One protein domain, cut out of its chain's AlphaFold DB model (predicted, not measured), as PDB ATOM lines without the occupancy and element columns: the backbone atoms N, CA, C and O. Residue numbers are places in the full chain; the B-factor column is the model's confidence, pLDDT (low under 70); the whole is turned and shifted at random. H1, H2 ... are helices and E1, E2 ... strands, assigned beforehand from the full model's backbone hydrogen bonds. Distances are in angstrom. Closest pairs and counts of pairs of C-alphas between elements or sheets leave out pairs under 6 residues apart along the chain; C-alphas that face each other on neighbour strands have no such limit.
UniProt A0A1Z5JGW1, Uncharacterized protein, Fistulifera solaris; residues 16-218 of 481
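This is residues 16 to 218 of the 481 residues of an uncharacterized protein of Fistulifera solaris (UniProt A0A1Z5JGW1). A twisted sheet of six strands runs through the middle, with helices over both faces in three layers: H1, H3, H6 and H8 on one face, H2 and H7 on the other. H1, H3 and H8 make a small bundle, H5 packs on H3, and H4 packs on H6 at the far end. The printed part has 203 residues with eight named helices and six named strands, in the order H1 E1 H2 E2 E3 H3 E4 H4 H5 E5 H6 E6 H7 H8. The sheet's order is E2, E3, E1, E4, E5, E6, mixed; the class is mixed, helices and strands. The whole is compact, with a radius of gyration of the C-alphas of 15.9 A, and rounded, spanning 44 by 37 by 34 A.

H1, residues 28 to 39, is on the sheet at a height of 8.6 A, along the strands and over E2, residues 76 to 78, and E3, residues 83 to 86. E1, residues 45 to 53, has staggered pairing: residues 47 to 50 pair with E3, parallel (N 49 to O 84, 2.9 A), and residues 50 to 53 with E4, residues 104 to 108, parallel (N 52 to O 106, 2.8 A). H2, residues 59 to 70, lies over E1 on the opposite face from H1, at a height of 8.6 A. E2, an edge strand, forms a hairpin with E3, antiparallel, with N 77 and O 85 2.9 A apart. H3, residues 91 to 100, is the hub and lies on the same face as H1, at a height of 9.2 A. H3 touches H1 at residues 28 to 29 of H1 alone, where the C-alphas of Leu 28 and Glu 93 are closest at 6.3 A. E3, H3, E4 form a split strand-helix-strand unit, two strands running the same way with a helix between and E1 between them in the sheet. H5, residues 124 to 134, only grazes the sheet and touches H3 at a steep tilt of 48 degrees, the C-alphas of Thr 95 and Ala 127 closest at 4.4 A. E5, residues 140 to 145, is parallel to E4, with N 107 and O 142 2.8 A apart. H6, residues 151 to 166, is on the sheet and touches H4, residues 111 to 116, which is not on it; the C-alphas of Leu 114 and Leu 157 are closest at 6.0 A. E6, residues 183 to 188, is the other edge strand, parallel to E5, with N 143 and O 185 2.8 A apart. E4, H4, H5, E5 and E5, H6, E6 are strand-helix-strand units, and the crossovers of these and of the split unit are right-handed. H7, residues 194 to 199, on the same face as H2, touches it at a steep tilt of 63 degrees, the C-alphas of Leu 69 and Ser 194 closest at 4.5 A. H8, residues 205 to 216, touches H1 at a shallow tilt of 12 degrees, opposite ways, the C-alphas of Leu 36 and Thr 205 closest at 6.7 A. H8 touches H3 at a shallow tilt of 34 degrees, only just short of steep, the C-alphas of Ala 100 and Leu 212 closest at 5.3 A. In H1, H2, H3, H4, H5 and H8 every O i to N i+4 pair is within hydrogen-bond range; in H6 10 of 12 are, and in H7 0 of 2, with 2 of 3 O i to N i+3 pairs.

H1 begins at C-alpha 28, at (48.399, -5.420, -5.402), and is 16.5 A long. E1 is the longest strand, 26.5 A. H6, the longest helix by residues, is 21.6 A long, from C-alpha 151 at (42.063, -22.521, -31.342). H8, 16.5 A, ends at C-alpha 216, at (58.462, -7.919, -2.492).

The C-alphas of Lys 41 and Arg 116 are farthest apart, 45.7 A. The printed part has no cut. The link H6 to E6, 16 residues, is long. The mean pLDDT of the printed part is 72.5, and 77 residues are under 70, among them 16 to 42, 164 to 180 and 208 to 218.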
ATOM      1  N   GLN A  16      52.813   5.344 -10.076       28.62
ATOM      2  CA  GLN A  16      52.148   5.320  -8.760       28.62
ATOM      3  C   GLN A  16      50.655   5.712  -8.885       28.62
ATOM      4  O   GLN A  16      50.302   6.398  -9.842       28.62
ATOM      5  N   TYR A  17      49.834   5.354  -7.878       24.89
ATOM      6  CA  TYR A  17      48.368   5.572  -7.764       24.89
ATOM      7  C   TYR A  17      47.516   4.843  -8.843       24.89
ATOM      8  O   TYR A  17      47.875   4.884 -10.010       24.89
ATOM      9  N   THR A  18      46.351   4.208  -8.635       23.97
ATOM     10  CA  THR A  18      45.533   3.634  -7.522       23.97
ATOM     11  C   THR A  18      44.364   2.843  -8.214       23.97
ATOM     12  O   THR A  18      44.308   2.855  -9.438       23.97
ATOM     13  N   LEU A  19      43.366   2.114  -7.667       24.34
ATOM     14  CA  LEU A  19      42.737   1.812  -6.353       24.34
ATOM     15  C   LEU A  19      42.523   0.260  -6.207       24.34
ATOM     16  O   LEU A  19      42.793  -0.463  -7.166       24.34
ATOM     17  N   ALA A  20      41.994  -0.270  -5.083       38.81
ATOM     18  CA  ALA A  20      41.648  -1.706  -4.892       38.81
ATOM     19  C   ALA A  20      40.137  -2.025  -5.126       38.81
ATOM     20  O   ALA A  20      39.520  -1.427  -6.007       38.81
ATOM     21  N   THR A  21      39.518  -2.945  -4.350       33.34
ATOM     22  CA  THR A  21      38.041  -2.965  -4.117       33.34
ATOM     23  C   THR A  21      37.593  -2.641  -2.683       33.34
ATOM     24  O   THR A  21      36.398  -2.509  -2.422       33.34
ATOM     25  N   VAL A  22      38.533  -2.291  -1.798       26.30
ATOM     26  CA  VAL A  22      38.382  -0.970  -1.157       26.30
ATOM     27  C   VAL A  22      38.406   0.042  -2.304       26.30
ATOM     28  O   VAL A  22      39.194  -0.146  -3.226       26.30
ATOM     29  N   ARG A  23      37.642   1.137  -2.294       35.06
ATOM     30  CA  ARG A  23      37.747   2.136  -3.383       35.06
ATOM     31  C   ARG A  23      39.062   2.943  -3.350       35.06
ATOM     32  O   ARG A  23      39.135   3.972  -4.002       35.06
ATOM     33  N   ASP A  24      40.068   2.435  -2.634       28.12
ATOM     34  CA  ASP A  24      41.332   3.029  -2.199       28.12
ATOM     35  C   ASP A  24      42.466   1.998  -2.349       28.12
ATOM     36  O   ASP A  24      42.212   0.795  -2.303       28.12
ATOM     37  N   ALA A  25      43.720   2.427  -2.537       30.58
ATOM     38  CA  ALA A  25      44.830   1.504  -2.811       30.58
ATOM     39  C   ALA A  25      45.758   1.272  -1.611       30.58
ATOM     40  O   ALA A  25      46.411   2.191  -1.120       30.58
ATOM     41  N   SER A  26      45.951  -0.003  -1.284       34.53
ATOM     42  CA  SER A  26      47.319  -0.529  -1.211       34.53
ATOM     43  C   SER A  26      47.678  -1.108  -2.586       34.53
ATOM     44  O   SER A  26      46.778  -1.453  -3.355       34.53
ATOM     45  N   ALA A  27      48.969  -1.215  -2.911       54.56
ATOM     46  CA  ALA A  27      49.411  -1.916  -4.120       54.56
ATOM     47  C   ALA A  27      48.982  -3.398  -4.095       54.56
ATOM     48  O   ALA A  27      48.767  -3.967  -3.017       54.56
ATOM     49  N   LEU A  28      48.899  -4.045  -5.265       54.88
ATOM     50  CA  LEU A  28      48.399  -5.420  -5.402       54.88
ATOM     51  C   LEU A  28      48.991  -6.457  -4.414       54.88
ATOM     52  O   LEU A  28      48.201  -7.259  -3.913       54.88
ATOM     53  N   PRO A  29      50.285  -6.432  -4.012       53.06
ATOM     54  CA  PRO A  29      50.809  -7.340  -2.982       53.06
ATOM     55  C   PRO A  29      50.090  -7.254  -1.626       53.06
ATOM     56  O   PRO A  29      49.942  -8.270  -0.948       53.06
ATOM     57  N   GLY A  30      49.604  -6.071  -1.231       50.81
ATOM     58  CA  GLY A  30      48.809  -5.889  -0.012       50.81
ATOM     59  C   GLY A  30      47.412  -6.498  -0.141       50.81
ATOM     60  O   GLY A  30      46.965  -7.224   0.744       50.81
ATOM     61  N   SER A  31      46.754  -6.278  -1.283       59.97
ATOM     62  CA  SER A  31      45.434  -6.857  -1.569       59.97
ATOM     63  C   SER A  31      45.484  -8.388  -1.664       59.97
ATOM     64  O   SER A  31      44.657  -9.068  -1.060       59.97
ATOM     65  N   LEU A  32      46.492  -8.941  -2.346       61.50
ATOM     66  CA  LEU A  32      46.675 -10.387  -2.512       61.50
ATOM     67  C   LEU A  32      47.036 -11.065  -1.179       61.50
ATOM     68  O   LEU A  32      46.471 -12.107  -0.848       61.50
ATOM     69  N   ARG A  33      47.874 -10.427  -0.346       63.41
ATOM     70  CA  ARG A  33      48.144 -10.881   1.029       63.41
ATOM     71  C   ARG A  33      46.887 -10.880   1.904       63.41
ATOM     72  O   ARG A  33      46.681 -11.836   2.642       63.41
ATOM     73  N   ASN A  34      46.039  -9.855   1.814       62.66
ATOM     74  CA  ASN A  34      44.794  -9.800   2.587       62.66
ATOM     75  C   ASN A  34      43.813 -10.916   2.187       62.66
ATOM     76  O   ASN A  34      43.185 -11.509   3.061       62.66
ATOM     77  N   VAL A  35      43.711 -11.236   0.890       61.88
ATOM     78  CA  VAL A  35      42.896 -12.362   0.395       61.88
ATOM     79  C   VAL A  35      43.466 -13.709   0.856       61.88
ATOM     80  O   VAL A  35      42.706 -14.551   1.326       61.88
ATOM     81  N   LEU A  36      44.792 -13.896   0.821       62.94
ATOM     82  CA  LEU A  36      45.439 -15.092   1.376       62.94
ATOM     83  C   LEU A  36      45.164 -15.254   2.876       62.94
ATOM     84  O   LEU A  36      44.693 -16.307   3.282       62.94
ATOM     85  N   THR A  37      45.367 -14.218   3.692       63.50
ATOM     86  CA  THR A  37      45.135 -14.281   5.150       63.50
ATOM     87  C   THR A  37      43.650 -14.372   5.540       63.50
ATOM     88  O   THR A  37      43.320 -14.738   6.672       63.50
ATOM     89  N   ALA A  38      42.728 -14.091   4.614       60.16
ATOM     90  CA  ALA A  38      41.328 -14.475   4.760       60.16
ATOM     91  C   ALA A  38      41.142 -15.984   4.512       60.16
ATOM     92  O   ALA A  38      40.661 -16.683   5.401       60.16
ATOM     93  N   LEU A  39      41.588 -16.486   3.354       61.28
ATOM     94  CA  LEU A  39      41.436 -17.892   2.951       61.28
ATOM     95  C   LEU A  39      42.225 -18.875   3.835       61.28
ATOM     96  O   LEU A  39      41.782 -20.003   4.006       61.28
ATOM     97  N   GLU A  40      43.329 -18.449   4.459       66.31
ATOM     98  CA  GLU A  40      44.132 -19.222   5.428       66.31
ATOM     99  C   GLU A  40      43.329 -19.767   6.623       66.31
ATOM    100  O   GLU A  40      43.788 -20.688   7.297       66.31
ATOM    101  N   LYS A  41      42.148 -19.205   6.903       64.31
ATOM    102  CA  LYS A  41      41.253 -19.663   7.979       64.31
ATOM    103  C   LYS A  41      40.390 -20.854   7.568       64.31
ATOM    104  O   LYS A  41      40.087 -21.693   8.411       64.31
ATOM    105  N   ASP A  42      40.031 -20.913   6.288       66.38
ATOM    106  CA  ASP A  42      39.016 -21.822   5.748       66.38
ATOM    107  C   ASP A  42      39.633 -22.900   4.830       66.38
ATOM    108  O   ASP A  42      39.050 -23.968   4.629       66.38
ATOM    109  N   HIS A  43      40.843 -22.660   4.305       71.62
ATOM    110  CA  HIS A  43      41.564 -23.551   3.397       71.62
ATOM    111  C   HIS A  43      43.066 -23.630   3.730       71.62
ATOM    112  O   HIS A  43      43.770 -22.624   3.790       71.62
ATOM    113  N   SER A  44      43.591 -24.853   3.862       72.06
ATOM    114  CA  SER A  44      45.027 -25.121   4.064       72.06
ATOM    115  C   SER A  44      45.856 -25.107   2.770       72.06
ATOM    116  O   SER A  44      47.085 -25.034   2.815       72.06
ATOM    117  N   GLN A  45      45.193 -25.185   1.615       79.25
ATOM    118  CA  GLN A  45      45.786 -25.124   0.280       79.25
ATOM    119  C   GLN A  45      44.874 -24.311  -0.640       79.25
ATOM    120  O   GLN A  45      43.652 -24.458  -0.585       79.25
ATOM    121  N   VAL A  46      45.467 -23.495  -1.508       78.00
ATOM    122  CA  VAL A  46      44.752 -22.623  -2.449       78.00
ATOM    123  C   VAL A  46      45.312 -22.773  -3.862       78.00
ATOM    124  O   VAL A  46      46.519 -22.919  -4.047       78.00
ATOM    125  N   ALA A  47      44.440 -22.740  -4.868       81.88
ATOM    126  CA  ALA A  47      44.851 -22.528  -6.257       81.88
ATOM    127  C   ALA A  47      45.007 -21.021  -6.499       81.88
ATOM    128  O   ALA A  47      44.252 -20.235  -5.927       81.88
ATOM    129  N   ALA A  48      45.933 -20.600  -7.357       83.38
ATOM    130  CA  ALA A  48      46.122 -19.184  -7.662       83.38
ATOM    131  C   ALA A  48      46.504 -18.956  -9.126       83.38
ATOM    132  O   ALA A  48      47.298 -19.713  -9.675       83.38
ATOM    133  N   ALA A  49      45.966 -17.900  -9.738       86.56
ATOM    134  CA  ALA A  49      46.288 -17.499 -11.103       86.56
ATOM    135  C   ALA A  49      46.448 -15.984 -11.259       86.56
ATOM    136  O   ALA A  49      45.706 -15.184 -10.679       86.56
ATOM    137  N   CYS A  50      47.379 -15.595 -12.126       88.69
ATOM    138  CA  CYS A  50      47.546 -14.224 -12.588       88.69
ATOM    139  C   CYS A  50      46.825 -14.035 -13.935       88.69
ATOM    140  O   CYS A  50      47.196 -14.681 -14.913       88.69
ATOM    141  N   LEU A  51      45.800 -13.176 -13.995       90.06
ATOM    142  CA  LEU A  51      45.062 -12.853 -15.220       90.06
ATOM    143  C   LEU A  51      45.749 -11.701 -15.967       90.06
ATOM    144  O   LEU A  51      45.607 -10.538 -15.596       90.06
ATOM    145  N   LEU A  52      46.473 -12.028 -17.034       90.44
ATOM    146  CA  LEU A  52      47.168 -11.076 -17.900       90.44
ATOM    147  C   LEU A  52      46.384 -10.823 -19.191       90.44
ATOM    148  O   LEU A  52      45.771 -11.728 -19.754       90.44
ATOM    149  N   THR A  53      46.438  -9.591 -19.691       90.88
ATOM    150  CA  THR A  53      45.726  -9.163 -20.906       90.88
ATOM    151  C   THR A  53      46.649  -8.435 -21.884       90.88
ATOM    152  O   THR A  53      47.630  -7.802 -21.478       90.88
ATOM    153  N   SER A  54      46.359  -8.532 -23.184       88.69
ATOM    154  CA  SER A  54      47.057  -7.776 -24.234       88.69
ATOM    155  C   SER A  54      46.564  -6.323 -24.353       88.69
ATOM    156  O   SER A  54      45.544  -5.935 -23.784       88.69
ATOM    157  N   THR A  55      47.294  -5.490 -25.101       84.50
ATOM    158  CA  THR A  55      47.094  -4.027 -25.162       84.50
ATOM    159  C   THR A  55      45.708  -3.528 -25.547       84.50
ATOM    160  O   THR A  55      45.303  -2.486 -25.032       84.50
ATOM    161  N   SER A  56      45.010  -4.209 -26.454       86.00
ATOM    162  CA  SER A  56      43.713  -3.762 -26.976       86.00
ATOM    163  C   SER A  56      42.522  -4.378 -26.230       86.00
ATOM    164  O   SER A  56      41.374  -4.173 -26.626       86.00
ATOM    165  N   VAL A  57      42.765  -5.118 -25.139       86.94
ATOM    166  CA  VAL A  57      41.707  -5.608 -24.243       86.94
ATOM    167  C   VAL A  57      41.130  -4.435 -23.451       86.94
ATOM    168  O   VAL A  57      41.830  -3.753 -22.703       86.94
ATOM    169  N   THR A  58      39.830  -4.193 -23.600       86.50
ATOM    170  CA  THR A  58      39.134  -3.142 -22.846       86.50
ATOM    171  C   THR A  58      38.853  -3.587 -21.404       86.50
ATOM    172  O   THR A  58      38.614  -4.775 -21.183       86.50
ATOM    173  N   PRO A  59      38.764  -2.664 -20.421       83.00
ATOM    174  CA  PRO A  59      38.420  -3.018 -19.041       83.00
ATOM    175  C   PRO A  59      37.141  -3.858 -18.933       83.00
ATOM    176  O   PRO A  59      37.134  -4.861 -18.238       83.00
ATOM    177  N   ARG A  60      36.115  -3.557 -19.745       86.56
ATOM    178  CA  ARG A  60      34.861  -4.336 -19.805       86.56
ATOM    179  C   ARG A  60      35.057  -5.808 -20.189       86.56
ATOM    180  O   ARG A  60      34.256  -6.644 -19.787       86.56
ATOM    181  N   GLN A  61      36.075  -6.127 -20.990       87.62
ATOM    182  CA  GLN A  61      36.421  -7.513 -21.328       87.62
ATOM    183  C   GLN A  61      37.177  -8.183 -20.175       87.62
ATOM    184  O   GLN A  61      36.893  -9.338 -19.873       87.62
ATOM    185  N   THR A  62      38.063  -7.459 -19.481       86.31
ATOM    186  CA  THR A  62      38.712  -7.933 -18.247       86.31
ATOM    187  C   THR A  62      37.689  -8.201 -17.136       86.31
ATOM    188  O   THR A  62      37.716  -9.269 -16.531       86.31
ATOM    189  N   ASP A  63      36.734  -7.289 -16.925       85.75
ATOM    190  CA  ASP A  63      35.635  -7.426 -15.959       85.75
ATOM    191  C   ASP A  63      34.768  -8.656 -16.274       85.75
ATOM    192  O   ASP A  63      34.411  -9.426 -15.378       85.75
ATOM    193  N   ALA A  64      34.453  -8.874 -17.558       87.25
ATOM    194  CA  ALA A  64      33.694 -10.036 -18.017       87.25
ATOM    195  C   ALA A  64      34.460 -11.355 -17.809       87.25
ATOM    196  O   ALA A  64      33.858 -12.338 -17.383       87.25
ATOM    197  N   LEU A  65      35.777 -11.372 -18.047       86.81
ATOM    198  CA  LEU A  65      36.639 -12.531 -17.788       86.81
ATOM    199  C   LEU A  65      36.750 -12.856 -16.300       86.81
ATOM    200  O   LEU A  65      36.562 -14.009 -15.916       86.81
ATOM    201  N   LEU A  66      37.002 -11.852 -15.459       85.12
ATOM    202  CA  LEU A  66      37.007 -12.003 -14.003       85.12
ATOM    203  C   LEU A  66      35.667 -12.564 -13.510       85.12
ATOM    204  O   LEU A  66      35.642 -13.533 -12.747       85.12
ATOM    205  N   THR A  67      34.556 -12.023 -14.018       85.69
ATOM    206  CA  THR A  67      33.205 -12.482 -13.669       85.69
ATOM    207  C   THR A  67      32.959 -13.924 -14.124       85.69
ATOM    208  O   THR A  67      32.390 -14.700 -13.360       85.69
ATOM    209  N   ALA A  68      33.427 -14.324 -15.309       84.94
ATOM    210  CA  ALA A  68      33.301 -15.699 -15.801       84.94
ATOM    211  C   ALA A  68      34.163 -16.705 -15.009       84.94
ATOM    212  O   ALA A  68      33.705 -17.804 -14.706       84.94
ATOM    213  N   LEU A  69      35.389 -16.324 -14.637       82.88
ATOM    214  CA  LEU A  69      36.329 -17.176 -13.896       82.88
ATOM    215  C   LEU A  69      36.014 -17.281 -12.394       82.88
ATOM    216  O   LEU A  69      36.372 -18.276 -11.766       82.88
ATOM    217  N   THR A  70      35.386 -16.262 -11.794       79.06
ATOM    218  CA  THR A  70      35.292 -16.138 -10.321       79.06
ATOM    219  C   THR A  70      33.924 -15.722  -9.771       79.06
ATOM    220  O   THR A  70      33.729 -15.744  -8.557       79.06
ATOM    221  N   GLY A  71      32.983 -15.311 -10.626       77.31
ATOM    222  CA  GLY A  71      31.710 -14.707 -10.212       77.31
ATOM    223  C   GLY A  71      31.806 -13.241  -9.760       77.31
ATOM    224  O   GLY A  71      30.807 -12.686  -9.310       77.31
ATOM    225  N   SER A  72      32.976 -12.599  -9.866       77.19
ATOM    226  CA  SER A  72      33.219 -11.219  -9.424       77.19
ATOM    227  C   SER A  72      34.134 -10.464 -10.390       77.19
ATOM    228  O   SER A  72      35.022 -11.061 -10.983       77.19
ATOM    229  N   ALA A  73      33.967  -9.145 -10.503       77.69
ATOM    230  CA  ALA A  73      34.837  -8.253 -11.283       77.69
ATOM    231  C   ALA A  73      35.921  -7.552 -10.427       77.69
ATOM    232  O   ALA A  73      36.474  -6.529 -10.821       77.69
ATOM    233  N   ALA A  74      36.204  -8.040  -9.213       71.31
ATOM    234  CA  ALA A  74      37.224  -7.445  -8.348       71.31
ATOM    235  C   ALA A  74      38.656  -7.805  -8.798       71.31
ATOM    236  O   ALA A  74      38.920  -8.928  -9.216       71.31
ATOM    237  N   LYS A  75      39.606  -6.868  -8.648       69.25
ATOM    238  CA  LYS A  75      41.007  -7.026  -9.110       69.25
ATOM    239  C   LYS A  75      41.756  -8.194  -8.464       69.25
ATOM    240  O   LYS A  75      42.675  -8.740  -9.063       69.25
ATOM    241  N   VAL A  76      41.384  -8.566  -7.240       69.25
ATOM    242  CA  VAL A  76      41.803  -9.823  -6.614       69.25
ATOM    243  C   VAL A  76      40.560 -10.477  -6.027       69.25
ATOM    244  O   VAL A  76      39.868  -9.860  -5.216       69.25
ATOM    245  N   VAL A  77      40.277 -11.712  -6.434       71.44
ATOM    246  CA  VAL A  77      39.127 -12.494  -5.965       71.44
ATOM    247  C   VAL A  77      39.630 -13.763  -5.300       71.44
ATOM    248  O   VAL A  77      40.375 -14.518  -5.917       71.44
ATOM    249  N   GLY A  78      39.199 -14.008  -4.063       70.38
ATOM    250  CA  GLY A  78      39.221 -15.335  -3.455       70.38
ATOM    251  C   GLY A  78      37.834 -15.965  -3.571       70.38
ATOM    252  O   GLY A  78      36.849 -15.334  -3.190       70.38
ATOM    253  N   THR A  79      37.744 -17.179  -4.107       71.62
ATOM    254  CA  THR A  79      36.491 -17.941  -4.215       71.62
ATOM    255  C   THR A  79      36.330 -18.913  -3.045       71.62
ATOM    256  O   THR A  79      37.310 -19.384  -2.470       71.62
ATOM    257  N   ALA A  80      35.088 -19.301  -2.738       67.56
ATOM    258  CA  ALA A  80      34.772 -20.273  -1.678       67.56
ATOM    259  C   ALA A  80      35.268 -21.716  -1.953       67.56
ATOM    260  O   ALA A  80      35.155 -22.588  -1.096       67.56
ATOM    261  N   SER A  81      35.814 -21.979  -3.144       69.56
ATOM    262  CA  SER A  81      36.525 -23.217  -3.489       69.56
ATOM    263  C   SER A  81      38.024 -23.168  -3.143       69.56
ATOM    264  O   SER A  81      38.736 -24.149  -3.371       69.56
ATOM    265  N   GLY A  82      38.522 -22.048  -2.608       68.44
ATOM    266  CA  GLY A  82      39.942 -21.818  -2.340       68.44
ATOM    267  C   GLY A  82      40.754 -21.471  -3.592       68.44
ATOM    268  O   GLY A  82      41.952 -21.743  -3.624       68.44
ATOM    269  N   ASN A  83      40.126 -20.910  -4.631       77.19
ATOM    270  CA  ASN A  83      40.817 -20.470  -5.843       77.19
ATOM    271  C   ASN A  83      40.981 -18.937  -5.810       77.19
ATOM    272  O   ASN A  83      40.055 -18.210  -5.452       77.19
ATOM    273  N   ILE A  84      42.159 -18.439  -6.185       78.31
ATOM    274  CA  ILE A  84      42.506 -17.013  -6.205       78.31
ATOM    275  C   ILE A  84      42.764 -16.582  -7.648       78.31
ATOM    276  O   ILE A  84      43.538 -17.224  -8.354       78.31
ATOM    277  N   VAL A  85      42.179 -15.464  -8.079       81.38
ATOM    278  CA  VAL A  85      42.575 -14.780  -9.322       81.38
ATOM    279  C   VAL A  85      43.011 -13.363  -8.994       81.38
ATOM    280  O   VAL A  85      42.300 -12.647  -8.290       81.38
ATOM    281  N   ALA A  86      44.162 -12.953  -9.521       83.31
ATOM    282  CA  ALA A  86      44.637 -11.574  -9.485       83.31
ATOM    283  C   ALA A  86      44.741 -11.017 -10.911       83.31
ATOM    284  O   ALA A  86      45.499 -11.549 -11.718       83.31
ATOM    285  N   ALA A  87      44.008  -9.942 -11.202       85.38
ATOM    286  CA  ALA A  87      44.108  -9.145 -12.422       85.38
ATOM    287  C   ALA A  87      44.963  -7.888 -12.159       85.38
ATOM    288  O   ALA A  87      44.441  -6.874 -11.686       85.38
ATOM    289  N   PRO A  88      46.281  -7.942 -12.412       80.62
ATOM    290  CA  PRO A  88      47.153  -6.773 -12.385       80.62
ATOM    291  C   PRO A  88      46.808  -5.781 -13.503       80.62
ATOM    292  O   PRO A  88      46.587  -6.164 -14.649       80.62
ATOM    293  N   GLU A  89      46.838  -4.487 -13.187       70.44
ATOM    294  CA  GLU A  89      46.647  -3.413 -14.177       70.44
ATOM    295  C   GLU A  89      47.983  -2.843 -14.680       70.44
ATOM    296  O   GLU A  89      48.038  -2.168 -15.711       70.44
ATOM    297  N   SER A  90      49.079  -3.125 -13.967       65.50
ATOM    298  CA  SER A  90      50.424  -2.656 -14.289       65.50
ATOM    299  C   SER A  90      51.435  -3.799 -14.449       65.50
ATOM    300  O   SER A  90      51.269  -4.898 -13.926       65.50
ATOM    301  N   ILE A  91      52.519  -3.523 -15.179       62.62
ATOM    302  CA  ILE A  91      53.608  -4.476 -15.445       62.62
ATOM    303  C   ILE A  91      54.286  -5.004 -14.161       62.62
ATOM    304  O   ILE A  91      54.406  -6.223 -14.045       62.62
ATOM    305  N   PRO A  92      54.684  -4.181 -13.165       60.47
ATOM    306  CA  PRO A  92      55.263  -4.718 -11.930       60.47
ATOM    307  C   PRO A  92      54.256  -5.554 -11.131       60.47
ATOM    308  O   PRO A  92      54.638  -6.552 -10.527       60.47
ATOM    309  N   GLU A  93      52.963  -5.217 -11.154       67.88
ATOM    310  CA  GLU A  93      51.940  -6.059 -10.527       67.88
ATOM    311  C   GLU A  93      51.775  -7.393 -11.264       67.88
ATOM    312  O   GLU A  93      51.571  -8.405 -10.604       67.88
ATOM    313  N   ALA A  94      51.926  -7.425 -12.594       70.75
ATOM    314  CA  ALA A  94      51.937  -8.656 -13.385       70.75
ATOM    315  C   ALA A  94      53.123  -9.561 -13.042       70.75
ATOM    316  O   ALA A  94      52.929 -10.745 -12.773       70.75
ATOM    317  N   THR A  95      54.323  -8.992 -12.946       69.19
ATOM    318  CA  THR A  95      55.521  -9.662 -12.420       69.19
ATOM    319  C   THR A  95      55.283 -10.245 -11.022       69.19
ATOM    320  O   THR A  95      55.495 -11.438 -10.799       69.19
ATOM    321  N   LEU A  96      54.812  -9.429 -10.074       70.75
ATOM    322  CA  LEU A  96      54.636  -9.845  -8.680       70.75
ATOM    323  C   LEU A  96      53.509 -10.878  -8.523       70.75
ATOM    324  O   LEU A  96      53.665 -11.838  -7.767       70.75
ATOM    325  N   ALA A  97      52.401 -10.725  -9.252       76.06
ATOM    326  CA  ALA A  97      51.282 -11.662  -9.238       76.06
ATOM    327  C   ALA A  97      51.638 -13.000  -9.901       76.06
ATOM    328  O   ALA A  97      51.307 -14.042  -9.341       76.06
ATOM    329  N   ALA A  98      52.353 -13.003 -11.031       79.56
ATOM    330  CA  ALA A  98      52.807 -14.235 -11.675       79.56
ATOM    331  C   ALA A  98      53.745 -15.042 -10.761       79.56
ATOM    332  O   ALA A  98      53.526 -16.237 -10.561       79.56
ATOM    333  N   CYS A  99      54.731 -14.388 -10.135       74.25
ATOM    334  CA  CYS A  99      55.627 -15.030  -9.168       74.25
ATOM    335  C   CYS A  99      54.898 -15.500  -7.892       74.25
ATOM    336  O   CYS A  99      55.247 -16.538  -7.331       74.25
ATOM    337  N   ALA A 100      53.867 -14.778  -7.437       73.25
ATOM    338  CA  ALA A 100      53.029 -15.206  -6.316       73.25
ATOM    339  C   ALA A 100      52.169 -16.438  -6.655       73.25
ATOM    340  O   ALA A 100      52.015 -17.320  -5.811       73.25
ATOM    341  N   CYS A 101      51.655 -16.520  -7.887       77.44
ATOM    342  CA  CYS A 101      50.818 -17.614  -8.398       77.44
ATOM    343  C   CYS A 101      51.633 -18.795  -8.971       77.44
ATOM    344  O   CYS A 101      51.123 -19.562  -9.784       77.44
ATOM    345  N   ASP A 102      52.906 -18.929  -8.581       75.69
ATOM    346  CA  ASP A 102      53.826 -20.005  -8.999       75.69
ATOM    347  C   ASP A 102      54.004 -20.158 -10.523       75.69
ATOM    348  O   ASP A 102      54.233 -21.245 -11.048       75.69
ATOM    349  N   GLY A 103      53.852 -19.059 -11.268       75.12
ATOM    350  CA  GLY A 103      53.869 -19.078 -12.729       75.12
ATOM    351  C   GLY A 103      52.599 -19.622 -13.381       75.12
ATOM    352  O   GLY A 103      52.614 -19.891 -14.580       75.12
ATOM    353  N   THR A 104      51.500 -19.763 -12.638       87.12
ATOM    354  CA  THR A 104      50.168 -19.979 -13.218       87.12
ATOM    355  C   THR A 104      49.625 -18.656 -13.751       87.12
ATOM    356  O   THR A 104      49.260 -17.752 -12.990       87.12
ATOM    357  N   ILE A 105      49.579 -18.538 -15.075       89.56
ATOM    358  CA  ILE A 105      49.103 -17.357 -15.796       89.56
ATOM    359  C   ILE A 105      47.885 -17.749 -16.632       89.56
ATOM    360  O   ILE A 105      47.968 -18.628 -17.487       89.56
ATOM    361  N   VAL A 106      46.770 -17.045 -16.436       91.38
ATOM    362  CA  VAL A 106      45.668 -17.003 -17.402       91.38
ATOM    363  C   VAL A 106      45.924 -15.802 -18.303       91.38
ATOM    364  O   VAL A 106      46.034 -14.683 -17.814       91.38
ATOM    365  N   TYR A 107      46.050 -16.007 -19.608       92.38
ATOM    366  CA  TYR A 107      46.384 -14.947 -20.554       92.38
ATOM    367  C   TYR A 107      45.284 -14.778 -21.599       92.38
ATOM    368  O   TYR A 107      44.973 -15.714 -22.331       92.38
ATOM    369  N   TYR A 108      44.711 -13.579 -21.694       92.81
ATOM    370  CA  TYR A 108      43.754 -13.231 -22.740       92.81
ATOM    371  C   TYR A 108      44.371 -12.269 -23.755       92.81
ATOM    372  O   TYR A 108      44.660 -11.106 -23.453       92.81
ATOM    373  N   ALA A 109      44.512 -12.760 -24.981       89.06
ATOM    374  CA  ALA A 109      44.890 -11.957 -26.125       89.06
ATOM    375  C   ALA A 109      43.644 -11.488 -26.889       89.06
ATOM    376  O   ALA A 109      42.774 -12.287 -27.243       89.06
ATOM    377  N   SER A 110      43.565 -10.194 -27.189       90.12
ATOM    378  CA  SER A 110      42.559  -9.691 -28.122       90.12
ATOM    379  C   SER A 110      42.880 -10.152 -29.548       90.12
ATOM    380  O   SER A 110      44.044 -10.216 -29.950       90.12
ATOM    381  N   ALA A 111      41.843 -10.400 -30.352       88.12
ATOM    382  CA  ALA A 111      42.004 -10.727 -31.771       88.12
ATOM    383  C   ALA A 111      42.769  -9.634 -32.551       88.12
ATOM    384  O   ALA A 111      43.458  -9.935 -33.521       88.12
ATOM    385  N   VAL A 112      42.693  -8.372 -32.108       88.00
ATOM    386  CA  VAL A 112      43.397  -7.241 -32.735       88.00
ATOM    387  C   VAL A 112      44.901  -7.290 -32.458       88.00
ATOM    388  O   VAL A 112      45.683  -7.028 -33.367       88.00
ATOM    389  N   ASP A 113      45.313  -7.634 -31.234       85.06
ATOM    390  CA  ASP A 113      46.738  -7.738 -30.893       85.06
ATOM    391  C   ASP A 113      47.354  -9.024 -31.487       85.06
ATOM    392  O   ASP A 113      48.492  -8.991 -31.941       85.06
ATOM    393  N   LEU A 114      46.598 -10.134 -31.573       85.81
ATOM    394  CA  LEU A 114      47.043 -11.375 -32.240       85.81
ATOM    395  C   LEU A 114      47.331 -11.168 -33.731       85.81
ATOM    396  O   LEU A 114      48.364 -11.609 -34.223       85.81
ATOM    397  N   LEU A 115      46.442 -10.472 -34.447       85.06
ATOM    398  CA  LEU A 115      46.601 -10.202 -35.882       85.06
ATOM    399  C   LEU A 115      47.678  -9.146 -36.195       85.06
ATOM    400  O   LEU A 115      48.072  -9.009 -37.353       85.06
ATOM    401  N   ARG A 116      48.142  -8.383 -35.195       82.94
ATOM    402  CA  ARG A 116      49.185  -7.349 -35.348       82.94
ATOM    403  C   ARG A 116      50.546  -7.743 -34.775       82.94
ATOM    404  O   ARG A 116      51.533  -7.117 -35.145       82.94
ATOM    405  N   GLY A 117      50.605  -8.669 -33.817       70.50
ATOM    406  CA  GLY A 117      51.777  -8.936 -32.965       70.50
ATOM    407  C   GLY A 117      52.100  -7.807 -31.969       70.50
ATOM    408  O   GLY A 117      52.505  -8.058 -30.832       70.50
ATOM    409  N   GLU A 118      51.877  -6.549 -32.358       70.00
ATOM    410  CA  GLU A 118      52.114  -5.358 -31.543       70.00
ATOM    411  C   GLU A 118      51.364  -5.394 -30.202       70.00
ATOM    412  O   GLU A 118      50.143  -5.512 -30.143       70.00
ATOM    413  N   GLY A 119      52.107  -5.230 -29.103       68.06
ATOM    414  CA  GLY A 119      51.552  -5.043 -27.757       68.06
ATOM    415  C   GLY A 119      50.934  -6.288 -27.104       68.06
ATOM    416  O   GLY A 119      50.674  -6.262 -25.897       68.06
ATOM    417  N   LEU A 120      50.816  -7.393 -27.846       77.88
ATOM    418  CA  LEU A 120      50.406  -8.724 -27.389       77.88
ATOM    419  C   LEU A 120      51.095  -9.097 -26.061       77.88
ATOM    420  O   LEU A 120      50.446  -9.223 -25.019       77.88
ATOM    421  N   PHE A 121      52.428  -9.134 -26.053       76.88
ATOM    422  CA  PHE A 121      53.241  -9.547 -24.902       76.88
ATOM    423  C   PHE A 121      53.546  -8.445 -23.869       76.88
ATOM    424  O   PHE A 121      54.384  -8.657 -22.993       76.88
ATOM    425  N   ARG A 122      52.887  -7.273 -23.920       75.06
ATOM    426  CA  ARG A 122      53.199  -6.119 -23.044       75.06
ATOM    427  C   ARG A 122      53.175  -6.451 -21.544       75.06
ATOM    428  O   ARG A 122      53.937  -5.859 -20.784       75.06
ATOM    429  N   THR A 123      52.272  -7.333 -21.135       74.81
ATOM    430  CA  THR A 123      52.103  -7.829 -19.758       74.81
ATOM    431  C   THR A 123      52.762  -9.193 -19.565       74.81
ATOM    432  O   THR A 123      53.382  -9.435 -18.534       74.81
ATOM    433  N   LEU A 124      52.665 -10.065 -20.576       81.69
ATOM    434  CA  LEU A 124      53.143 -11.442 -20.518       81.69
ATOM    435  C   LEU A 124      54.676 -11.536 -20.475       81.69
ATOM    436  O   LEU A 124      55.195 -12.166 -19.564       81.69
ATOM    437  N   ALA A 125      55.417 -10.895 -21.387       74.06
ATOM    438  CA  ALA A 125      56.877 -11.057 -21.446       74.06
ATOM    439  C   ALA A 125      57.617 -10.627 -20.156       74.06
ATOM    440  O   ALA A 125      58.445 -11.408 -19.692       74.06
ATOM    441  N   PRO A 126      57.290  -9.492 -19.499       68.44
ATOM    442  CA  PRO A 126      57.875  -9.153 -18.197       68.44
ATOM    443  C   PRO A 126      57.580 -10.193 -17.104       68.44
ATOM    444  O   PRO A 126      58.444 -10.491 -16.278       68.44
ATOM    445  N   ALA A 127      56.387 -10.800 -17.118       72.81
ATOM    446  CA  ALA A 127      56.054 -11.897 -16.213       72.81
ATOM    447  C   ALA A 127      56.891 -13.158 -16.515       72.81
ATOM    448  O   ALA A 127      57.409 -13.767 -15.582       72.81
ATOM    449  N   LEU A 128      57.106 -13.505 -17.794       74.12
ATOM    450  CA  LEU A 128      58.000 -14.603 -18.199       74.12
ATOM    451  C   LEU A 128      59.442 -14.370 -17.722       74.12
ATOM    452  O   LEU A 128      60.025 -15.243 -17.083       74.12
ATOM    453  N   GLU A 129      60.001 -13.183 -17.981       70.56
ATOM    454  CA  GLU A 129      61.346 -12.795 -17.532       70.56
ATOM    455  C   GLU A 129      61.496 -12.924 -16.012       70.56
ATOM    456  O   GLU A 129      62.504 -13.435 -15.523       70.56
ATOM    457  N   SER A 130      60.467 -12.515 -15.268       69.38
ATOM    458  CA  SER A 130      60.446 -12.568 -13.804       69.38
ATOM    459  C   SER A 130      60.395 -14.001 -13.271       69.38
ATOM    460  O   SER A 130      61.141 -14.342 -12.355       69.38
ATOM    461  N   LEU A 131      59.568 -14.863 -13.870       71.00
ATOM    462  CA  LEU A 131      59.478 -16.282 -13.516       71.00
ATOM    463  C   LEU A 131      60.801 -17.012 -13.774       71.00
ATOM    464  O   LEU A 131      61.295 -17.725 -12.899       71.00
ATOM    465  N   VAL A 132      61.419 -16.771 -14.934       68.44
ATOM    466  CA  VAL A 132      62.724 -17.346 -15.285       68.44
ATOM    467  C   VAL A 132      63.832 -16.815 -14.362       68.44
ATOM    468  O   VAL A 132      64.681 -17.591 -13.928       68.44
ATOM    469  N   ALA A 133      63.810 -15.530 -13.987       63.31
ATOM    470  CA  ALA A 133      64.775 -14.944 -13.050       63.31
ATOM    471  C   ALA A 133      64.666 -15.506 -11.618       63.31
ATOM    472  O   ALA A 133      65.675 -15.589 -10.917       63.31
ATOM    473  N   VAL A 134      63.465 -15.915 -11.192       63.47
ATOM    474  CA  VAL A 134      63.213 -16.596  -9.905       63.47
ATOM    475  C   VAL A 134      63.483 -18.112  -9.988       63.47
ATOM    476  O   VAL A 134      63.560 -18.785  -8.961       63.47
ATOM    477  N   GLY A 135      63.692 -18.661 -11.191       59.38
ATOM    478  CA  GLY A 135      63.940 -20.090 -11.408       59.38
ATOM    479  C   GLY A 135      62.675 -20.954 -11.358       59.38
ATOM    480  O   GLY A 135      62.760 -22.144 -11.054       59.38
ATOM    481  N   ALA A 136      61.504 -20.374 -11.635       65.50
ATOM    482  CA  ALA A 136      60.253 -21.118 -11.729       65.50
ATOM    483  C   ALA A 136      60.277 -22.052 -12.954       65.50
ATOM    484  O   ALA A 136      60.494 -21.610 -14.079       65.50
ATOM    485  N   THR A 137      60.052 -23.347 -12.724       58.69
ATOM    486  CA  THR A 137      60.149 -24.422 -13.736       58.69
ATOM    487  C   THR A 137      58.858 -25.234 -13.896       58.69
ATOM    488  O   THR A 137      58.832 -26.220 -14.626       58.69
ATOM    489  N   GLN A 138      57.783 -24.842 -13.202       67.38
ATOM    490  CA  GLN A 138      56.518 -25.591 -13.124       67.38
ATOM    491  C   GLN A 138      55.277 -24.746 -13.457       67.38
ATOM    492  O   GLN A 138      54.155 -25.197 -13.248       67.38
ATOM    493  N   GLY A 139      55.458 -23.544 -14.016       72.12
ATOM    494  CA  GLY A 139      54.341 -22.678 -14.394       72.12
ATOM    495  C   GLY A 139      53.389 -23.330 -15.406       72.12
ATOM    496  O   GLY A 139      53.779 -24.231 -16.162       72.12
ATOM    497  N   LYS A 140      52.152 -22.825 -15.453       85.50
ATOM    498  CA  LYS A 140      51.107 -23.208 -16.416       85.50
ATOM    499  C   LYS A 140      50.577 -21.967 -17.136       85.50
ATOM    500  O   LYS A 140      50.290 -20.967 -16.480       85.50
ATOM    501  N   LEU A 141      50.405 -22.037 -18.456       87.81
ATOM    502  CA  LEU A 141      49.825 -20.954 -19.258       87.81
ATOM    503  C   LEU A 141      48.455 -21.360 -19.808       87.81
ATOM    504  O   LEU A 141      48.359 -22.218 -20.681       87.81
ATOM    505  N   MET A 142      47.402 -20.707 -19.327       89.75
ATOM    506  CA  MET A 142      46.024 -20.899 -19.780       89.75
ATOM    507  C   MET A 142      45.655 -19.754 -20.732       89.75
ATOM    508  O   MET A 142      45.320 -18.654 -20.292       89.75
ATOM    509  N   VAL A 143      45.756 -19.979 -22.040       90.50
ATOM    510  CA  VAL A 143      45.469 -18.971 -23.071       90.50
ATOM    511  C   VAL A 143      43.976 -18.967 -23.389       90.50
ATOM    512  O   VAL A 143      43.439 -19.950 -23.895       90.50
ATOM    513  N   ILE A 144      43.296 -17.850 -23.147       91.69
ATOM    514  CA  ILE A 144      41.889 -17.685 -23.524       91.69
ATOM    515  C   ILE A 144      41.807 -17.257 -24.990       91.69
ATOM    516  O   ILE A 144      42.299 -16.194 -25.375       91.69
ATOM    517  N   VAL A 145      41.153 -18.087 -25.799       91.31
ATOM    518  CA  VAL A 145      40.945 -17.885 -27.235       91.31
ATOM    519  C   VAL A 145      39.809 -16.874 -27.450       91.31
ATOM    520  O   VAL A 145      38.696 -17.100 -26.960       91.31
ATOM    521  N   PRO A 146      40.043 -15.749 -28.154       89.81
ATOM    522  CA  PRO A 146      39.028 -14.720 -28.356       89.81
ATOM    523  C   PRO A 146      37.899 -15.172 -29.288       89.81
ATOM    524  O   PRO A 146      38.078 -15.991 -30.187       89.81
ATOM    525  N   GLN A 147      36.716 -14.585 -29.088       86.12
ATOM    526  CA  GLN A 147      35.525 -14.879 -29.886       86.12
ATOM    527  C   GLN A 147      35.782 -14.669 -31.386       86.12
ATOM    528  O   GLN A 147      36.241 -13.606 -31.800       86.12
ATOM    529  N   GLY A 148      35.432 -15.672 -32.194       84.00
ATOM    530  CA  GLY A 148      35.530 -15.626 -33.656       84.00
ATOM    531  C   GLY A 148      36.836 -16.164 -34.251       84.00
ATOM    532  O   GLY A 148      36.860 -16.394 -35.455       84.00
ATOM    533  N   LEU A 149      37.875 -16.422 -33.446       87.94
ATOM    534  CA  LEU A 149      39.090 -17.115 -33.894       87.94
ATOM    535  C   LEU A 149      39.076 -18.592 -33.452       87.94
ATOM    536  O   LEU A 149      38.685 -18.888 -32.321       87.94
ATOM    537  N   PRO A 150      39.507 -19.540 -34.304       91.44
ATOM    538  CA  PRO A 150      39.678 -20.930 -33.908       91.44
ATOM    539  C   PRO A 150      40.954 -21.121 -33.071       91.44
ATOM    540  O   PRO A 150      41.921 -20.358 -33.161       91.44
ATOM    541  N   VAL A 151      40.968 -22.194 -32.275       90.62
ATOM    542  CA  VAL A 151      42.063 -22.521 -31.342       90.62
ATOM    543  C   VAL A 151      43.415 -22.627 -32.058       90.62
ATOM    544  O   VAL A 151      44.383 -22.009 -31.628       90.62
ATOM    545  N   ALA A 152      43.470 -23.350 -33.182       90.12
ATOM    546  CA  ALA A 152      44.709 -23.588 -33.928       90.12
ATOM    547  C   ALA A 152      45.311 -22.311 -34.549       90.12
ATOM    548  O   ALA A 152      46.529 -22.166 -34.598       90.12
ATOM    549  N   GLU A 153      44.473 -21.368 -34.992       91.00
ATOM    550  CA  GLU A 153      44.929 -20.077 -35.529       91.00
ATOM    551  C   GLU A 153      45.436 -19.165 -34.405       91.00
ATOM    552  O   GLU A 153      46.491 -18.550 -34.531       91.00
ATOM    553  N   THR A 154      44.745 -19.157 -33.261       88.75
ATOM    554  CA  THR A 154      45.189 -18.428 -32.062       88.75
ATOM    555  C   THR A 154      46.523 -18.961 -31.539       88.75
ATOM    556  O   THR A 154      47.395 -18.167 -31.191       88.75
ATOM    557  N   GLN A 155      46.710 -20.285 -31.531       89.62
ATOM    558  CA  GLN A 155      47.986 -20.917 -31.202       89.62
ATOM    559  C   GLN A 155      49.089 -20.490 -32.180       89.62
ATOM    560  O   GLN A 155      50.124 -19.999 -31.740       89.62
ATOM    561  N   ALA A 156      48.861 -20.620 -33.491       87.19
ATOM    562  CA  ALA A 156      49.865 -20.291 -34.503       87.19
ATOM    563  C   ALA A 156      50.296 -18.812 -34.458       87.19
ATOM    564  O   ALA A 156      51.489 -18.520 -34.525       87.19
ATOM    565  N   LEU A 157      49.346 -17.882 -34.296       88.31
ATOM    566  CA  LEU A 157      49.632 -16.449 -34.164       88.31
ATOM    567  C   LEU A 157      50.400 -16.132 -32.871       88.31
ATOM    568  O   LEU A 157      51.353 -15.351 -32.900       88.31
ATOM    569  N   LEU A 158      50.020 -16.744 -31.743       85.88
ATOM    570  CA  LEU A 158      50.687 -16.517 -30.460       85.88
ATOM    571  C   LEU A 158      52.103 -17.106 -30.428       85.88
ATOM    572  O   LEU A 158      53.011 -16.457 -29.916       85.88
ATOM    573  N   GLU A 159      52.309 -18.308 -30.969       84.88
ATOM    574  CA  GLU A 159      53.621 -18.964 -31.000       84.88
ATOM    575  C   GLU A 159      54.591 -18.249 -31.954       84.88
ATOM    576  O   GLU A 159      55.725 -17.978 -31.559       84.88
ATOM    577  N   ALA A 160      54.139 -17.833 -33.144       81.94
ATOM    578  CA  ALA A 160      54.960 -17.058 -34.079       81.94
ATOM    579  C   ALA A 160      55.388 -15.696 -33.497       81.94
ATOM    580  O   ALA A 160      56.546 -15.300 -33.615       81.94
ATOM    581  N   ALA A 161      54.479 -14.993 -32.813       80.19
ATOM    582  CA  ALA A 161      54.801 -13.734 -32.142       80.19
ATOM    583  C   ALA A 161      55.621 -13.928 -30.845       80.19
ATOM    584  O   ALA A 161      56.295 -12.998 -30.397       80.19
ATOM    585  N   ALA A 162      55.593 -15.122 -30.236       75.75
ATOM    586  CA  ALA A 162      56.457 -15.459 -29.106       75.75
ATOM    587  C   ALA A 162      57.910 -15.683 -29.542       75.75
ATOM    588  O   ALA A 162      58.815 -15.255 -28.830       75.75
ATOM    589  N   GLU A 163      58.146 -16.334 -30.688       72.81
ATOM    590  CA  GLU A 163      59.491 -16.703 -31.160       72.81
ATOM    591  C   GLU A 163      60.433 -15.488 -31.260       72.81
ATOM    592  O   GLU A 163      61.554 -15.533 -30.743       72.81
ATOM    593  N   GLU A 164      59.955 -14.367 -31.814       67.19
ATOM    594  CA  GLU A 164      60.714 -13.109 -31.897       67.19
ATOM    595  C   GLU A 164      61.183 -12.639 -30.508       67.19
ATOM    596  O   GLU A 164      62.367 -12.357 -30.305       67.19
ATOM    597  N   ILE A 165      60.281 -12.616 -29.526       65.81
ATOM    598  CA  ILE A 165      60.557 -12.100 -28.177       65.81
ATOM    599  C   ILE A 165      61.408 -13.079 -27.361       65.81
ATOM    600  O   ILE A 165      62.330 -12.652 -26.665       65.81
ATOM    601  N   LEU A 166      61.159 -14.385 -27.478       64.69
ATOM    602  CA  LEU A 166      61.974 -15.417 -26.834       64.69
ATOM    603  C   LEU A 166      63.423 -15.375 -27.342       64.69
ATOM    604  O   LEU A 166      64.351 -15.469 -26.540       64.69
ATOM    605  N   SER A 167      63.634 -15.085 -28.633       63.38
ATOM    606  CA  SER A 167      64.972 -14.867 -29.210       63.38
ATOM    607  C   SER A 167      65.725 -13.649 -28.638       63.38
ATOM    608  O   SER A 167      66.914 -13.470 -28.906       63.38
ATOM    609  N   HIS A 168      65.043 -12.773 -27.890       58.28
ATOM    610  CA  HIS A 168      65.592 -11.534 -27.330       58.28
ATOM    611  C   HIS A 168      65.802 -11.576 -25.806       58.28
ATOM    612  O   HIS A 168      66.386 -10.629 -25.253       58.28
ATOM    613  N   LEU A 169      65.381 -12.665 -25.148       55.50
ATOM    614  CA  LEU A 169      65.632 -12.920 -23.731       55.50
ATOM    615  C   LEU A 169      67.131 -13.117 -23.450       55.50
ATOM    616  O   LEU A 169      67.906 -13.565 -24.292       55.50
ATOM    617  N   VAL A 170      67.554 -12.745 -22.240       47.03
ATOM    618  CA  VAL A 170      68.980 -12.700 -21.846       47.03
ATOM    619  C   VAL A 170      69.463 -14.022 -21.216       47.03
ATOM    620  O   VAL A 170      70.656 -14.211 -20.978       47.03
ATOM    621  N   THR A 171      68.547 -14.953 -20.949       51.56
ATOM    622  CA  THR A 171      68.807 -16.278 -20.370       51.56
ATOM    623  C   THR A 171      69.035 -17.353 -21.443       51.56
ATOM    624  O   THR A 171      68.576 -17.212 -22.575       51.56
ATOM    625  N   PRO A 172      69.782 -18.430 -21.132       44.38
ATOM    626  CA  PRO A 172      70.183 -19.408 -22.137       44.38
ATOM    627  C   PRO A 172      69.012 -20.265 -22.641       44.38
ATOM    628  O   PRO A 172      68.275 -20.854 -21.854       44.38
ATOM    629  N   SER A 173      68.932 -20.401 -23.970       50.03
ATOM    630  CA  SER A 173      68.224 -21.474 -24.690       50.03
ATOM    631  C   SER A 173      66.753 -21.715 -24.316       50.03
ATOM    632  O   SER A 173      66.343 -22.860 -24.145       50.03
ATOM    633  N   VAL A 174      65.941 -20.655 -24.271       54.41
ATOM    634  CA  VAL A 174      64.477 -20.771 -24.389       54.41
ATOM    635  C   VAL A 174      64.080 -20.414 -25.821       54.41
ATOM    636  O   VAL A 174      64.129 -19.249 -26.201       54.41
ATOM    637  N   THR A 175      63.713 -21.412 -26.627       55.50
ATOM    638  CA  THR A 175      63.305 -21.221 -28.035       55.50
ATOM    639  C   THR A 175      61.793 -21.289 -28.255       55.50
ATOM    640  O   THR A 175      61.323 -20.915 -29.321       55.50
ATOM    641  N   ASN A 176      61.015 -21.750 -27.271       63.25
ATOM    642  CA  ASN A 176      59.553 -21.787 -27.324       63.25
ATOM    643  C   ASN A 176      58.933 -21.607 -25.923       63.25
ATOM    644  O   ASN A 176      59.607 -21.761 -24.903       63.25
ATOM    645  N   LEU A 177      57.632 -21.298 -25.860       65.75
ATOM    646  CA  LEU A 177      56.916 -21.111 -24.585       65.75
ATOM    647  C   LEU A 177      56.862 -22.397 -23.738       65.75
ATOM    648  O   LEU A 177      56.814 -22.319 -22.511       65.75
ATOM    649  N   GLN A 178      56.929 -23.570 -24.375       69.44
ATOM    650  CA  GLN A 178      56.989 -24.881 -23.710       69.44
ATOM    651  C   GLN A 178      58.306 -25.097 -22.933       69.44
ATOM    652  O   GLN A 178      58.371 -25.955 -22.060       69.44
ATOM    653  N   GLY A 179      59.348 -24.302 -23.207       64.19
ATOM    654  CA  GLY A 179      60.570 -24.247 -22.399       64.19
ATOM    655  C   GLY A 179      60.440 -23.433 -21.103       64.19
ATOM    656  O   GLY A 179      61.344 -23.487 -20.273       64.19
ATOM    657  N   ILE A 180      59.342 -22.685 -20.920       66.25
ATOM    658  CA  ILE A 180      59.033 -21.920 -19.694       66.25
ATOM    659  C   ILE A 180      57.886 -22.580 -18.921       66.25
ATOM    660  O   ILE A 180      57.950 -22.718 -17.699       66.25
ATOM    661  N   PHE A 181      56.828 -22.982 -19.629       70.00
ATOM    662  CA  PHE A 181      55.627 -23.560 -19.035       70.00
ATOM    663  C   PHE A 181      55.603 -25.076 -19.182       70.00
ATOM    664  O   PHE A 181      55.686 -25.606 -20.287       70.00
ATOM    665  N   SER A 182      55.377 -25.764 -18.063       70.44
ATOM    666  CA  SER A 182      55.197 -27.220 -18.027       70.44
ATOM    667  C   SER A 182      53.935 -27.682 -18.768       70.44
ATOM    668  O   SER A 182      53.871 -28.812 -19.253       70.44
ATOM    669  N   GLN A 183      52.925 -26.809 -18.843       78.62
ATOM    670  CA  GLN A 183      51.638 -27.039 -19.491       78.62
ATOM    671  C   GLN A 183      51.161 -25.735 -20.144       78.62
ATOM    672  O   GLN A 183      51.166 -24.681 -19.503       78.62
ATOM    673  N   ILE A 184      50.713 -25.815 -21.399       85.94
ATOM    674  CA  ILE A 184      50.004 -24.734 -22.095       85.94
ATOM    675  C   ILE A 184      48.638 -25.280 -22.512       85.94
ATOM    676  O   ILE A 184      48.566 -26.317 -23.172       85.94
ATOM    677  N   THR A 185      47.561 -24.603 -22.126       88.75
ATOM    678  CA  THR A 185      46.183 -24.979 -22.464       88.75
ATOM    679  C   THR A 185      45.466 -23.809 -23.122       88.75
ATOM    680  O   THR A 185      45.486 -22.691 -22.615       88.75
ATOM    681  N   TYR A 186      44.821 -24.062 -24.260       89.00
ATOM    682  CA  TYR A 186      44.025 -23.065 -24.974       89.00
ATOM    683  C   TYR A 186      42.539 -23.296 -24.680       89.00
ATOM    684  O   TYR A 186      42.035 -24.397 -24.894       89.00
ATOM    685  N   ILE A 187      41.847 -22.272 -24.179       90.56
ATOM    686  CA  ILE A 187      40.463 -22.352 -23.692       90.56
ATOM    687  C   ILE A 187      39.569 -21.471 -24.580       90.56
ATOM    688  O   ILE A 187      39.750 -20.249 -24.584       90.56
ATOM    689  N   PRO A 188      38.604 -22.040 -25.326       90.06
ATOM    690  CA  PRO A 188      37.594 -21.274 -26.059       90.06
ATOM    691  C   PRO A 188      36.822 -20.319 -25.141       90.06
ATOM    692  O   PRO A 188      36.440 -20.705 -24.039       90.06
ATOM    693  N   TRP A 189      36.531 -19.086 -25.583       86.25
ATOM    694  CA  TRP A 189      35.789 -18.107 -24.766       86.25
ATOM    695  C   TRP A 189      34.473 -18.666 -24.187       86.25
ATOM    696  O   TRP A 189      34.110 -18.368 -23.053       86.25
ATOM    697  N   ASN A 190      33.761 -19.498 -24.951       86.12
ATOM    698  CA  ASN A 190      32.514 -20.162 -24.547       86.12
ATOM    699  C   ASN A 190      32.683 -21.234 -23.448       86.12
ATOM    700  O   ASN A 190      31.682 -21.699 -22.908       86.12
ATOM    701  N   GLU A 191      33.914 -21.629 -23.127       86.56
ATOM    702  CA  GLU A 191      34.280 -22.616 -22.100       86.56
ATOM    703  C   GLU A 191      34.995 -21.979 -20.892       86.56
ATOM    704  O   GLU A 191      35.351 -22.679 -19.940       86.56
ATOM    705  N   VAL A 192      35.174 -20.651 -20.892       86.38
ATOM    706  CA  VAL A 192      35.695 -19.894 -19.745       86.38
ATOM    707  C   VAL A 192      34.628 -19.842 -18.653       86.38
ATOM    708  O   VAL A 192      33.604 -19.173 -18.786       86.38
ATOM    709  N   ASN A 193      34.878 -20.553 -17.560       85.75
ATOM    710  CA  ASN A 193      34.012 -20.630 -16.391       85.75
ATOM    711  C   ASN A 193      34.854 -20.882 -15.121       85.75
ATOM    712  O   ASN A 193      36.078 -21.026 -15.189       85.75
ATOM    713  N   SER A 194      34.204 -20.981 -13.962       76.88
ATOM    714  CA  SER A 194      34.882 -21.212 -12.683       76.88
ATOM    715  C   SER A 194      35.477 -22.616 -12.497       76.88
ATOM    716  O   SER A 194      36.389 -22.752 -11.682       76.88
ATOM    717  N   SER A 195      35.047 -23.650 -13.238       79.06
ATOM    718  CA  SER A 195      35.643 -24.992 -13.110       79.06
ATOM    719  C   SER A 195      37.031 -25.076 -13.751       79.06
ATOM    720  O   SER A 195      37.854 -25.875 -13.315       79.06
ATOM    721  N   GLN A 196      37.362 -24.189 -14.700       79.62
ATOM    722  CA  GLN A 196      38.732 -24.067 -15.226       79.62
ATOM    723  C   GLN A 196      39.756 -23.756 -14.116       79.62
ATOM    724  O   GLN A 196      40.900 -24.203 -14.181       79.62
ATOM    725  N   MET A 197      39.340 -23.042 -13.063       75.12
ATOM    726  CA  MET A 197      40.181 -22.741 -11.897       75.12
ATOM    727  C   MET A 197      40.387 -23.945 -10.959       75.12
ATOM    728  O   MET A 197      41.268 -23.902 -10.106       75.12
ATOM    729  N   GLU A 198      39.595 -25.015 -11.085       73.75
ATOM    730  CA  GLU A 198      39.725 -26.238 -10.274       73.75
ATOM    731  C   GLU A 198      40.801 -27.199 -10.812       73.75
ATOM    732  O   GLU A 198      41.232 -28.101 -10.098       73.75
ATOM    733  N   HIS A 199      41.278 -26.977 -12.043       74.12
ATOM    734  CA  HIS A 199      42.383 -27.718 -12.669       74.12
ATOM    735  C   HIS A 199      43.775 -27.107 -12.394       74.12
ATOM    736  O   HIS A 199      44.785 -27.563 -12.937       74.12
ATOM    737  N   ILE A 200      43.838 -26.073 -11.550       79.56
ATOM    738  CA  ILE A 200      45.078 -25.446 -11.086       79.56
ATOM    739  C   ILE A 200      45.530 -26.133  -9.794       79.56
ATOM    740  O   ILE A 200      44.730 -26.381  -8.891       79.56
ATOM    741  N   ASP A 201      46.825 -26.430  -9.702       79.62
ATOM    742  CA  ASP A 201      47.382 -27.186  -8.582       79.62
ATOM    743  C   ASP A 201      47.322 -26.348  -7.295       79.62
ATOM    744  O   ASP A 201      47.717 -25.178  -7.276       79.62
ATOM    745  N   LYS A 202      46.811 -26.933  -6.204       81.25
ATOM    746  CA  LYS A 202      46.641 -26.211  -4.936       81.25
ATOM    747  C   LYS A 202      47.933 -26.206  -4.124       81.25
ATOM    748  O   LYS A 202      48.445 -27.252  -3.729       81.25
ATOM    749  N   VAL A 203      48.430 -25.008  -3.840       76.88
ATOM    750  CA  VAL A 203      49.678 -24.745  -3.118       76.88
ATOM    751  C   VAL A 203      49.358 -24.408  -1.652       76.88
ATOM    752  O   VAL A 203      48.356 -23.737  -1.390       76.88
ATOM    753  N   PRO A 204      50.175 -24.828  -0.665       79.12
ATOM    754  CA  PRO A 204      50.042 -24.359   0.713       79.12
ATOM    755  C   PRO A 204      50.095 -22.826   0.801       79.12
ATOM    756  O   PRO A 204      51.001 -22.188   0.261       79.12
ATOM    757  N   THR A 205      49.157 -22.224   1.527       67.06
ATOM    758  CA  THR A 205      49.047 -20.761   1.687       67.06
ATOM    759  C   THR A 205      50.349 -20.113   2.179       67.06
ATOM    760  O   THR A 205      50.812 -19.119   1.619       67.06
ATOM    761  N   THR A 206      51.025 -20.746   3.138       69.19
ATOM    762  CA  THR A 206      52.322 -20.318   3.692       69.19
ATOM    763  C   THR A 206      53.458 -20.282   2.655       69.19
ATOM    764  O   THR A 206      54.378 -19.460   2.752       69.19
ATOM    765  N   GLN A 207      53.386 -21.118   1.614       71.75
ATOM    766  CA  GLN A 207      54.332 -21.125   0.494       71.75
ATOM    767  C   GLN A 207      54.051 -19.967  -0.479       71.75
ATOM    768  O   GLN A 207      54.991 -19.349  -0.977       71.75
ATOM    769  N   MET A 208      52.786 -19.583  -0.683       66.06
ATOM    770  CA  MET A 208      52.450 -18.348  -1.410       66.06
ATOM    771  C   MET A 208      52.863 -17.085  -0.641       66.06
ATOM    772  O   MET A 208      53.436 -16.169  -1.228       66.06
ATOM    773  N   VAL A 209      52.630 -17.029   0.675       63.47
ATOM    774  CA  VAL A 209      52.991 -15.865   1.506       63.47
ATOM    775  C   VAL A 209      54.509 -15.641   1.548       63.47
ATOM    776  O   VAL A 209      54.959 -14.497   1.464       63.47
ATOM    777  N   SER A 210      55.312 -16.706   1.614       65.31
ATOM    778  CA  SER A 210      56.778 -16.588   1.549       65.31
ATOM    779  C   SER A 210      57.283 -16.209   0.145       65.31
ATOM    780  O   SER A 210      58.176 -15.367   0.036       65.31
ATOM    781  N   ARG A 211      56.661 -16.707  -0.935       67.88
ATOM    782  CA  ARG A 211      56.935 -16.255  -2.317       67.88
ATOM    783  C   ARG A 211      56.610 -14.776  -2.537       67.88
ATOM    784  O   ARG A 211      57.416 -14.070  -3.133       67.88
ATOM    785  N   LEU A 212      55.490 -14.283  -2.005       62.41
ATOM    786  CA  LEU A 212      55.144 -12.856  -2.020       62.41
ATOM    787  C   LEU A 212      56.190 -11.995  -1.305       62.41
ATOM    788  O   LEU A 212      56.502 -10.908  -1.778       62.41
ATOM    789  N   GLN A 213      56.750 -12.468  -0.189       61.75
ATOM    790  CA  GLN A 213      57.810 -11.756   0.537       61.75
ATOM    791  C   GLN A 213      59.136 -11.758  -0.238       61.75
ATOM    792  O   GLN A 213      59.787 -10.719  -0.326       61.75
ATOM    793  N   ALA A 214      59.502 -12.876  -0.871       58.56
ATOM    794  CA  ALA A 214      60.664 -12.939  -1.759       58.56
ATOM    795  C   ALA A 214      60.510 -12.003  -2.975       58.56
ATOM    796  O   ALA A 214      61.436 -11.269  -3.313       58.56
ATOM    797  N   ALA A 215      59.320 -11.965  -3.584       51.25
ATOM    798  CA  ALA A 215      58.997 -11.064  -4.687       51.25
ATOM    799  C   ALA A 215      58.939  -9.585  -4.248       51.25
ATOM    800  O   ALA A 215      59.338  -8.703  -5.004       51.25
ATOM    801  N   ALA A 216      58.518  -9.287  -3.013       47.72
ATOM    802  CA  ALA A 216      58.462  -7.919  -2.492       47.72
ATOM    803  C   ALA A 216      59.840  -7.233  -2.416       47.72
ATOM    804  O   ALA A 216      59.907  -6.016  -2.581       47.72
ATOM    805  N   HIS A 217      60.945  -7.976  -2.282       41.88
ATOM    806  CA  HIS A 217      62.299  -7.405  -2.372       41.88
ATOM    807  C   HIS A 217      62.666  -6.877  -3.775       41.88
ATOM    808  O   HIS A 217      63.648  -6.154  -3.919       41.88
ATOM    809  N   ILE A 218      61.865  -7.178  -4.803       44.91
ATOM    810  CA  ILE A 218      61.970  -6.578  -6.143       44.91
ATOM    811  C   ILE A 218      61.308  -5.178  -6.166       44.91
ATOM    812  O   ILE A 218      61.632  -4.353  -7.016       44.91
TER     813      ILE A 218